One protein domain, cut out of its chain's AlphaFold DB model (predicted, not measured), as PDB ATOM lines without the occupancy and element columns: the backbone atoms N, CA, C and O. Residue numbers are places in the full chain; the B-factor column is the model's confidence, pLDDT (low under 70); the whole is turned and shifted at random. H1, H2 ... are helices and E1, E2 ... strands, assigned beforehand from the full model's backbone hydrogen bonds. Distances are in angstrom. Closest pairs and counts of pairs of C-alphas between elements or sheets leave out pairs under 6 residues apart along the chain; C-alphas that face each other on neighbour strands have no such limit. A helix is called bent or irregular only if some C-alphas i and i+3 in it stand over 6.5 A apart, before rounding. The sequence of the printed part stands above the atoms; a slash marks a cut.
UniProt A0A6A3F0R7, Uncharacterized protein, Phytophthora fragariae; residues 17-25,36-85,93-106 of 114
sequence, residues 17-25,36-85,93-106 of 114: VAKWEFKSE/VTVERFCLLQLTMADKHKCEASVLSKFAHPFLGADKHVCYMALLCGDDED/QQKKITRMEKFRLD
ATOM      1  N   VAL A  17      12.599 -49.932 -30.393       77.12
ATOM      2  CA  VAL A  17      12.176 -48.531 -30.351       77.12
ATOM      3  C   VAL A  17      11.021 -48.338 -31.323       77.12
ATOM      4  O   VAL A  17      11.151 -48.605 -32.518       77.12
ATOM      5  N   ALA A  18       9.893 -47.849 -30.817       78.12
ATOM      6  CA  ALA A  18       8.751 -47.457 -31.631       78.12
ATOM      7  C   ALA A  18       8.746 -45.935 -31.825       78.12
ATOM      8  O   ALA A  18       8.838 -45.185 -30.854       78.12
ATOM      9  N   LYS A  19       8.613 -45.484 -33.076       82.31
ATOM     10  CA  LYS A  19       8.402 -44.076 -33.435       82.31
ATOM     11  C   LYS A  19       6.941 -43.885 -33.833       82.31
ATOM     12  O   LYS A  19       6.416 -44.663 -34.625       82.31
ATOM     13  N   TRP A  20       6.308 -42.844 -33.313       75.38
ATOM     14  CA  TRP A  20       4.955 -42.434 -33.671       75.38
ATOM     15  C   TRP A  20       4.944 -40.949 -34.024       75.38
ATOM     16  O   TRP A  20       5.438 -40.129 -33.256       75.38
ATOM     17  N   GLU A  21       4.342 -40.586 -35.151       75.31
ATOM     18  CA  GLU A  21       4.149 -39.190 -35.555       75.31
ATOM     19  C   GLU A  21       2.662 -38.843 -35.479       75.31
ATOM     20  O   GLU A  21       1.826 -39.541 -36.053       75.31
ATOM     21  N   PHE A  22       2.317 -37.795 -34.733       68.38
ATOM     22  CA  PHE A  22       0.956 -37.268 -34.670       68.38
ATOM     23  C   PHE A  22       0.914 -35.904 -35.352       68.38
ATOM     24  O   PHE A  22       1.676 -35.013 -34.984       68.38
ATOM     25  N   LYS A  23       0.024 -35.740 -36.328       70.50
ATOM     26  CA  LYS A  23      -0.275 -34.439 -36.929       70.50
ATOM     27  C   LYS A  23      -1.578 -33.959 -36.308       70.50
ATOM     28  O   LYS A  23      -2.605 -34.591 -36.531       70.50
ATOM     29  N   SER A  24      -1.536 -32.913 -35.485       62.16
ATOM     30  CA  SER A  24      -2.777 -32.291 -35.025       62.16
ATOM     31  C   SER A  24      -3.324 -31.424 -36.154       62.16
ATOM     32  O   SER A  24      -2.676 -30.453 -36.548       62.16
ATOM     33  N   GLU A  25      -4.491 -31.781 -36.678       56.56
ATOM     34  CA  GLU A  25      -5.294 -30.862 -37.478       56.56
ATOM     35  C   GLU A  25      -5.898 -29.854 -36.502       56.56
ATOM     36  O   GLU A  25      -6.637 -30.214 -35.588       56.56
ATOM     37  N   VAL A  36       1.018 -28.703 -36.102       64.62
ATOM     38  CA  VAL A  36       2.059 -29.137 -35.171       64.62
ATOM     39  C   VAL A  36       2.229 -30.644 -35.326       64.62
ATOM     40  O   VAL A  36       1.325 -31.434 -35.044       64.62
ATOM     41  N   THR A  37       3.401 -31.053 -35.811       67.38
ATOM     42  CA  THR A  37       3.772 -32.469 -35.878       67.38
ATOM     43  C   THR A  37       4.491 -32.842 -34.591       67.38
ATOM     44  O   THR A  37       5.592 -32.368 -34.329       67.38
ATOM     45  N   VAL A  38       3.862 -33.686 -33.778       69.06
ATOM     46  CA  VAL A  38       4.436 -34.187 -32.528       69.06
ATOM     47  C   VAL A  38       5.027 -35.569 -32.779       69.06
ATOM     48  O   VAL A  38       4.297 -36.538 -32.999       69.06
ATOM     49  N   GLU A  39       6.353 -35.675 -32.715       76.69
ATOM     50  CA  GLU A  39       7.044 -36.965 -32.744       76.69
ATOM     51  C   GLU A  39       7.136 -37.565 -31.333       76.69
ATOM     52  O   GLU A  39       7.548 -36.910 -30.369       76.69
ATOM     53  N   ARG A  40       6.772 -38.843 -31.207       78.81
ATOM     54  CA  ARG A  40       6.880 -39.632 -29.979       78.81
ATOM     55  C   ARG A  40       7.760 -40.852 -30.209       78.81
ATOM     56  O   ARG A  40       7.632 -41.537 -31.220       78.81
ATOM     57  N   PHE A  41       8.610 -41.151 -29.241       82.31
ATOM     58  CA  PHE A  41       9.472 -42.326 -29.219       82.31
ATOM     59  C   PHE A  41       9.129 -43.165 -27.995       82.31
ATOM     60  O   PHE A  41       8.933 -42.621 -26.914       82.31
ATOM     61  N   CYS A  42       9.055 -44.480 -28.140       81.38
ATOM     62  CA  CYS A  42       8.849 -45.397 -27.029       81.38
ATOM     63  C   CYS A  42       9.927 -46.477 -27.042       81.38
ATOM     64  O   CYS A  42      10.030 -47.243 -27.999       81.38
ATOM     65  N   LEU A  43      10.724 -46.515 -25.979       83.00
ATOM     66  CA  LEU A  43      11.730 -47.536 -25.720       83.00
ATOM     67  C   LEU A  43      11.034 -48.746 -25.095       83.00
ATOM     68  O   LEU A  43      10.360 -48.602 -24.075       83.00
ATOM     69  N   LEU A  44      11.174 -49.916 -25.706       82.19
ATOM     70  CA  LEU A  44      10.546 -51.151 -25.258       82.19
ATOM     71  C   LEU A  44      11.596 -52.088 -24.669       82.19
ATOM     72  O   LEU A  44      12.602 -52.373 -25.318       82.19
ATOM     73  N   GLN A  45      11.324 -52.597 -23.475       81.69
ATOM     74  CA  GLN A  45      12.036 -53.726 -22.893       81.69
ATOM     75  C   GLN A  45      11.058 -54.877 -22.683       81.69
ATOM     76  O   GLN A  45       9.971 -54.693 -22.137       81.69
ATOM     77  N   LEU A  46      11.475 -56.073 -23.055       76.81
ATOM     78  CA  LEU A  46      10.864 -57.330 -22.673       76.81
ATOM     79  C   LEU A  46      11.719 -58.005 -21.618       76.81
ATOM     80  O   LEU A  46      12.936 -58.086 -21.723       76.81
ATOM     81  N   THR A  47      11.070 -58.491 -20.573       71.06
ATOM     82  CA  THR A  47      11.759 -59.120 -19.454       71.06
ATOM     83  C   THR A  47      10.927 -60.271 -18.913       71.06
ATOM     84  O   THR A  47       9.705 -60.233 -18.951       71.06
ATOM     85  N   MET A  48      11.585 -61.314 -18.414       69.56
ATOM     86  CA  MET A  48      10.941 -62.358 -17.595       69.56
ATOM     87  C   MET A  48      11.060 -62.033 -16.098       69.56
ATOM     88  O   MET A  48      10.508 -62.719 -15.245       69.56
ATOM     89  N   ALA A  49      11.840 -61.006 -15.761       64.50
ATOM     90  CA  ALA A  49      12.165 -60.658 -14.398       64.50
ATOM     91  C   ALA A  49      11.299 -59.494 -13.917       64.50
ATOM     92  O   ALA A  49      11.478 -58.355 -14.340       64.50
ATOM     93  N   ASP A  50      10.440 -59.771 -12.939       61.38
ATOM     94  CA  ASP A  50       9.578 -58.774 -12.283       61.38
ATOM     95  C   ASP A  50      10.381 -57.643 -11.598       61.38
ATOM     96  O   ASP A  50       9.883 -56.541 -11.376       61.38
ATOM     97  N   LYS A  51      11.665 -57.893 -11.298       60.44
ATOM     98  CA  LYS A  51      12.554 -56.947 -10.601       60.44
ATOM     99  C   LYS A  51      13.662 -56.336 -11.462       60.44
ATOM    100  O   LYS A  51      14.206 -55.310 -11.063       60.44
ATOM    101  N   HIS A  52      14.004 -56.921 -12.612       58.91
ATOM    102  CA  HIS A  52      15.096 -56.418 -13.457       58.91
ATOM    103  C   HIS A  52      14.534 -55.525 -14.567       58.91
ATOM    104  O   HIS A  52      14.235 -55.978 -15.674       58.91
ATOM    105  N   LYS A  53      14.370 -54.240 -14.237       64.62
ATOM    106  CA  LYS A  53      14.065 -53.166 -15.195       64.62
ATOM    107  C   LYS A  53      15.369 -52.531 -15.675       64.62
ATOM    108  O   LYS A  53      16.355 -52.550 -14.942       64.62
ATOM    109  N   CYS A  54      15.367 -51.971 -16.882       67.44
ATOM    110  CA  CYS A  54      16.509 -51.229 -17.414       67.44
ATOM    111  C   CYS A  54      16.903 -50.112 -16.437       67.44
ATOM    112  O   CYS A  54      16.044 -49.388 -15.921       67.44
ATOM    113  N   GLU A  55      18.201 -49.998 -16.163       71.75
ATOM    114  CA  GLU A  55      18.725 -49.009 -15.232       71.75
ATOM    115  C   GLU A  55      18.372 -47.588 -15.707       71.75
ATOM    116  O   GLU A  55      18.512 -47.249 -16.885       71.75
ATOM    117  N   ALA A  56      17.948 -46.720 -14.784       70.25
ATOM    118  CA  ALA A  56      17.551 -45.353 -15.116       70.25
ATOM    119  C   ALA A  56      18.669 -44.562 -15.826       70.25
ATOM    120  O   ALA A  56      18.386 -43.746 -16.704       70.25
ATOM    121  N   SER A  57      19.937 -44.826 -15.488       71.44
ATOM    122  CA  SER A  57      21.093 -44.181 -16.122       71.44
ATOM    123  C   SER A  57      21.265 -44.603 -17.590       71.44
ATOM    124  O   SER A  57      21.603 -43.776 -18.440       71.44
ATOM    125  N   VAL A  58      20.969 -45.865 -17.912       74.38
ATOM    126  CA  VAL A  58      20.987 -46.411 -19.275       74.38
ATOM    127  C   VAL A  58      19.814 -45.847 -20.074       74.38
ATOM    128  O   VAL A  58      20.026 -45.307 -21.162       74.38
ATOM    129  N   LEU A  59      18.602 -45.866 -19.508       72.56
ATOM    130  CA  LEU A  59      17.413 -45.256 -20.117       72.56
ATOM    131  C   LEU A  59      17.627 -43.777 -20.441       72.56
ATOM    132  O   LEU A  59      17.288 -43.329 -21.536       72.56
ATOM    133  N   SER A  60      18.232 -43.029 -19.516       73.56
ATOM    134  CA  SER A  60      18.543 -41.614 -19.710       73.56
ATOM    135  C   SER A  60      19.493 -41.400 -20.891       73.56
ATOM    136  O   SER A  60      19.203 -40.571 -21.749       73.56
ATOM    137  N   LYS A  61      20.564 -42.197 -21.015       79.12
ATOM    138  CA  LYS A  61      21.503 -42.116 -22.151       79.12
ATOM    139  C   LYS A  61      20.824 -42.373 -23.497       79.12
ATOM    140  O   LYS A  61      21.110 -41.660 -24.456       79.12
ATOM    141  N   PHE A  62      19.919 -43.350 -23.575       75.62
ATOM    142  CA  PHE A  62      19.163 -43.629 -24.803       75.62
ATOM    143  C   PHE A  62      18.131 -42.545 -25.122       75.62
ATOM    144  O   PHE A  62      17.919 -42.230 -26.290       75.62
ATOM    145  N   ALA A  63      17.492 -41.971 -24.104       77.81
ATOM    146  CA  ALA A  63      16.475 -40.941 -24.277       77.81
ATOM    147  C   ALA A  63      17.065 -39.554 -24.576       77.81
ATOM    148  O   ALA A  63      16.416 -38.755 -25.250       77.81
ATOM    149  N   HIS A  64      18.284 -39.268 -24.109       79.88
ATOM    150  CA  HIS A  64      18.907 -37.942 -24.164       79.88
ATOM    151  C   HIS A  64      18.883 -37.288 -25.562       79.88
ATOM    152  O   HIS A  64      18.440 -36.142 -25.656       79.88
ATOM    153  N   PRO A  65      19.232 -37.986 -26.668       78.19
ATOM    154  CA  PRO A  65      19.191 -37.389 -28.007       78.19
ATOM    155  C   PRO A  65      17.784 -36.979 -28.471       78.19
ATOM    156  O   PRO A  65      17.646 -36.111 -29.328       78.19
ATOM    157  N   PHE A  66      16.736 -37.608 -27.932       76.12
ATOM    158  CA  PHE A  66      15.344 -37.335 -28.295       76.12
ATOM    159  C   PHE A  66      14.717 -36.276 -27.381       76.12
ATOM    160  O   PHE A  66      13.974 -35.422 -27.861       76.12
ATOM    161  N   LEU A  67      15.055 -36.299 -26.087       71.81
ATOM    162  CA  LEU A  67      14.604 -35.305 -25.108       71.81
ATOM    163  C   LEU A  67      15.150 -33.905 -25.420       71.81
ATOM    164  O   LEU A  67      14.428 -32.931 -25.255       71.81
ATOM    165  N   GLY A  68      16.388 -33.802 -25.921       67.88
ATOM    166  CA  GLY A  68      16.982 -32.526 -26.342       67.88
ATOM    167  C   GLY A  68      16.399 -31.935 -27.633       67.88
ATOM    168  O   GLY A  68      16.740 -30.815 -27.994       67.88
ATOM    169  N   ALA A  69      15.535 -32.675 -28.335       69.62
ATOM    170  CA  ALA A  69      14.883 -32.251 -29.575       69.62
ATOM    171  C   ALA A  69      13.365 -32.040 -29.397       69.62
ATOM    172  O   ALA A  69      12.612 -32.208 -30.356       69.62
ATOM    173  N   ASP A  70      12.922 -31.750 -28.166       68.12
ATOM    174  CA  ASP A  70      11.516 -31.560 -27.765       68.12
ATOM    175  C   ASP A  70      10.584 -32.734 -28.118       68.12
ATOM    176  O   ASP A  70       9.365 -32.588 -28.247       68.12
ATOM    177  N   LYS A  71      11.140 -33.940 -28.263       73.38
ATOM    178  CA  LYS A  71      10.360 -35.134 -28.594       73.38
ATOM    179  C   LYS A  71       9.864 -35.801 -27.324       73.38
ATOM    180  O   LYS A  71      10.577 -35.907 -26.327       73.38
ATOM    181  N   HIS A  72       8.647 -36.334 -27.368       78.31
ATOM    182  CA  HIS A  72       8.127 -37.094 -26.236       78.31
ATOM    183  C   HIS A  72       8.733 -38.491 -26.225       78.31
ATOM    184  O   HIS A  72       8.521 -39.258 -27.165       78.31
ATOM    185  N   VAL A  73       9.416 -38.854 -25.142       79.69
ATOM    186  CA  VAL A  73       9.966 -40.199 -24.969       79.69
ATOM    187  C   VAL A  73       9.167 -40.955 -23.911       79.69
ATOM    188  O   VAL A  73       8.832 -40.428 -22.851       79.69
ATOM    189  N   CYS A  74       8.834 -42.204 -24.199       82.31
ATOM    190  CA  CYS A  74       8.229 -43.135 -23.263       82.31
ATOM    191  C   CYS A  74       9.120 -44.367 -23.096       82.31
ATOM    192  O   CYS A  74       9.891 -44.715 -23.986       82.31
ATOM    193  N   TYR A  75       9.014 -45.027 -21.955       79.88
ATOM    194  CA  TYR A  75       9.614 -46.327 -21.704       79.88
ATOM    195  C   TYR A  75       8.503 -47.309 -21.345       79.88
ATOM    196  O   TYR A  75       7.597 -46.978 -20.578       79.88
ATOM    197  N   MET A  76       8.546 -48.497 -21.932       80.50
ATOM    198  CA  MET A  76       7.581 -49.558 -21.700       80.50
ATOM    199  C   MET A  76       8.317 -50.849 -21.362       80.50
ATOM    200  O   MET A  76       9.181 -51.284 -22.117       80.50
ATOM    201  N   ALA A  77       7.947 -51.457 -20.239       78.19
ATOM    202  CA  ALA A  77       8.432 -52.766 -19.831       78.19
ATOM    203  C   ALA A  77       7.302 -53.789 -19.977       78.19
ATOM    204  O   ALA A  77       6.206 -53.603 -19.436       78.19
ATOM    205  N   LEU A  78       7.571 -54.858 -20.717       75.69
ATOM    206  CA  LEU A  78       6.675 -55.984 -20.929       75.69
ATOM    207  C   LEU A  78       7.221 -57.188 -20.166       75.69
ATOM    208  O   LEU A  78       8.301 -57.689 -20.478       75.69
ATOM    209  N   LEU A  79       6.477 -57.634 -19.157       75.44
ATOM    210  CA  LEU A  79       6.800 -58.841 -18.410       75.44
ATOM    211  C   LEU A  79       6.184 -60.045 -19.123       75.44
ATOM    212  O   LEU A  79       4.967 -60.104 -19.314       75.44
ATOM    213  N   CYS A  80       7.023 -61.000 -19.490       72.44
ATOM    214  CA  CYS A  80       6.615 -62.288 -20.025       72.44
ATOM    215  C   CYS A  80       6.593 -63.312 -18.882       72.44
ATOM    216  O   CYS A  80       7.542 -63.394 -18.103       72.44
ATOM    217  N   GLY A  81       5.498 -64.061 -18.754       63.19
ATOM    218  CA  GLY A  81       5.394 -65.171 -17.804       63.19
ATOM    219  C   GLY A  81       5.650 -66.513 -18.480       63.19
ATOM    220  O   GLY A  81       5.468 -66.640 -19.691       63.19
ATOM    221  N   ASP A  82       6.044 -67.509 -17.689       58.81
ATOM    222  CA  ASP A  82       5.872 -68.903 -18.085       58.81
ATOM    223  C   ASP A  82       4.409 -69.272 -17.815       58.81
ATOM    224  O   ASP A  82       3.917 -69.106 -16.696       58.81
ATOM    225  N   ASP A  83       3.696 -69.730 -18.843       53.59
ATOM    226  CA  ASP A  83       2.389 -70.344 -18.641       53.59
ATOM    227  C   ASP A  83       2.611 -71.635 -17.832       53.59
ATOM    228  O   ASP A  83       3.072 -72.647 -18.359       53.59
ATOM    229  N   GLU A  84       2.258 -71.628 -16.544       48.41
ATOM    230  CA  GLU A  84       2.060 -72.858 -15.760       48.41
ATOM    231  C   GLU A  84       0.786 -73.615 -16.196       48.41
ATOM    232  O   GLU A  84       0.203 -74.375 -15.417       48.41
ATOM    233  N   ASP A  85       0.335 -73.456 -17.443       48.44
ATOM    234  CA  ASP A  85      -0.728 -74.285 -17.987       48.44
ATOM    235  C   ASP A  85      -0.149 -75.651 -18.363       48.44
ATOM    236  O   ASP A  85       0.453 -75.893 -19.413       48.44
ATOM    237  N   GLN A  93       5.571 -71.636 -28.408       52.28
ATOM    238  CA  GLN A  93       5.627 -70.879 -27.156       52.28
ATOM    239  C   GLN A  93       5.552 -69.372 -27.439       52.28
ATOM    240  O   GLN A  93       6.551 -68.654 -27.381       52.28
ATOM    241  N   GLN A  94       4.362 -68.864 -27.747       53.22
ATOM    242  CA  GLN A  94       4.051 -67.451 -27.645       53.22
ATOM    243  C   GLN A  94       3.981 -67.140 -26.157       53.22
ATOM    244  O   GLN A  94       2.929 -67.255 -25.536       53.22
ATOM    245  N   LYS A  95       5.133 -66.799 -25.566       59.66
ATOM    246  CA  LYS A  95       5.200 -66.318 -24.186       59.66
ATOM    247  C   LYS A  95       4.207 -65.171 -24.034       59.66
ATOM    248  O   LYS A  95       4.359 -64.121 -24.664       59.66
ATOM    249  N   LYS A  96       3.166 -65.390 -23.237       65.81
ATOM    250  CA  LYS A  96       2.107 -64.412 -23.035       65.81
ATOM    251  C   LYS A  96       2.656 -63.249 -22.214       65.81
ATOM    252  O   LYS A  96       3.274 -63.444 -21.166       65.81
ATOM    253  N   ILE A  97       2.426 -62.026 -22.685       67.00
ATOM    254  CA  ILE A  97       2.707 -60.824 -21.893       67.00
ATOM    255  C   ILE A  97       1.734 -60.835 -20.712       67.00
ATOM    256  O   ILE A  97       0.520 -60.743 -20.900       67.00
ATOM    257  N   THR A  98       2.261 -60.961 -19.499       68.94
ATOM    258  CA  THR A  98       1.467 -61.033 -18.265       68.94
ATOM    259  C   THR A  98       1.281 -59.665 -17.623       68.94
ATOM    260  O   THR A  98       0.299 -59.446 -16.914       68.94
ATOM    261  N   ARG A  99       2.192 -58.718 -17.882       69.88
ATOM    262  CA  ARG A  99       2.134 -57.364 -17.320       69.88
ATOM    263  C   ARG A  99       2.786 -56.342 -18.245       69.88
ATOM    264  O   ARG A  99       3.812 -56.614 -18.859       69.88
ATOM    265  N   MET A 100       2.201 -55.147 -18.301       76.50
ATOM    266  CA  MET A 100       2.728 -53.996 -19.036       76.50
ATOM    267  C   MET A 100       2.847 -52.804 -18.091       76.50
ATOM    268  O   MET A 100       1.886 -52.447 -17.409       76.50
ATOM    269  N   GLU A 101       4.010 -52.165 -18.078       72.12
ATOM    270  CA  GLU A 101       4.239 -50.909 -17.366       72.12
ATOM    271  C   GLU A 101       4.711 -49.837 -18.346       72.12
ATOM    272  O   GLU A 101       5.558 -50.104 -19.199       72.12
ATOM    273  N   LYS A 102       4.172 -48.619 -18.231       71.00
ATOM    274  CA  LYS A 102       4.503 -47.491 -19.107       71.00
ATOM    275  C   LYS A 102       4.912 -46.281 -18.283       71.00
ATOM    276  O   LYS A 102       4.196 -45.872 -17.372       71.00
ATOM    277  N   PHE A 103       6.017 -45.668 -18.675       72.44
ATOM    278  CA  PHE A 103       6.596 -44.495 -18.044       72.44
ATOM    279  C   PHE A 103       6.809 -43.417 -19.101       72.44
ATOM    280  O   PHE A 103       7.229 -43.702 -20.224       72.44
ATOM    281  N   ARG A 104       6.501 -42.168 -18.763       71.81
ATOM    282  CA  ARG A 104       6.908 -41.015 -19.567       71.81
ATOM    283  C   ARG A 104       8.270 -40.561 -19.059       71.81
ATOM    284  O   ARG A 104       8.453 -40.446 -17.852       71.81
ATOM    285  N   LEU A 105       9.206 -40.343 -19.976       68.94
ATOM    286  CA  LEU A 105      10.484 -39.726 -19.658       68.94
ATOM    287  C   LEU A 105      10.347 -38.234 -19.928       68.94
ATOM    288  O   LEU A 105       9.999 -37.831 -21.039       68.94
ATOM    289  N   ASP A 106      10.588 -37.434 -18.899       65.44
ATOM    290  CA  ASP A 106      10.625 -35.984 -19.021       65.44
ATOM    291  C   ASP A 106      12.082 -35.515 -19.177       65.44
ATOM    292  O   ASP A 106      13.005 -36.206 -18.727       65.44
TER     293      ASP A 106
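Overview. This is residues 17 to 25, 36 to 85 and 93 to 106 of the 114 residues of an uncharacterized protein of Phytophthora fragariae (UniProt A0A6A3F0R7). A twisted wall of four strands has one short helix, H1, slanting over one face, and the other face is bare: two layers, loosely built. The strands make the long axis, with the cut ends at Glu 25 and Val 36 towards one end and those at Asp 85 and Gln 93 towards the other. The printed part has 73 residues, in the order E1, E2, H1, E3, E4; the sheet runs E1, E2, E3, E4 and is mixed, and the class is mixed, helices and strands. The whole is loose, with a radius of gyration of the C-alphas of 14.7 A, and flat, spanning 48 by 31 by 15 A.

Arrangement. Inner strands E2, residues 37 to 47, and E3, residues 72 to 80, are parallel at 24 degrees, with N 43 and O 74 2.8 A apart, within hydrogen-bond range. Edge strand E1, residues 17 to 23, is antiparallel to E2 at 156 degrees, with N 20 and O 40 at 2.8 A. Edge strand E4, residues 97 to 105, is antiparallel to E3 at 160 degrees, with N 77 and O 101 at 2.9 A. E1 and E4 are apart. H1, residues 56 to 67, is on the sheet at a height of 8.5 A, over E3, slantwise to the strands at 36 degrees to E3 on the local plane. Its closest C-alphas to E3 are those of Ala 63 and Val 73, 6.6 A apart. H1 is irregular, with C-alphas 62 and 65 7.0 A apart, and 6 of 8 O i to N i+4 pairs are within hydrogen-bond range. E2, H1 and E3 form a strand-helix-strand unit, two parallel neighbour strands with a helix between, its crossover right-handed.

Along the chain. E2 is 32.3 A long, E3 26.0 A, E4 22.6 A, E1 19.9 A and H1 14.5 A. E1 begins at C-alpha 17 (12.176, -48.531, -30.351), and E4 ends at C-alpha 105 (10.484, -39.726, -19.658).

Size, cuts and confidence. The C-alphas of Val 36 and Asp 85, the two farthest apart, are 48.4 A apart. Residues 26 to 35 and 86 to 92 are not printed, with C-alpha gaps of 7.9 A and 11.7 A. Of the links printed whole, H1 to E3 is tight and E2 to H1 short. Mean pLDDT of the printed part is 70.8; 30 residues are under 70, among them 48 to 54, 81 to 85 and 93 to 99.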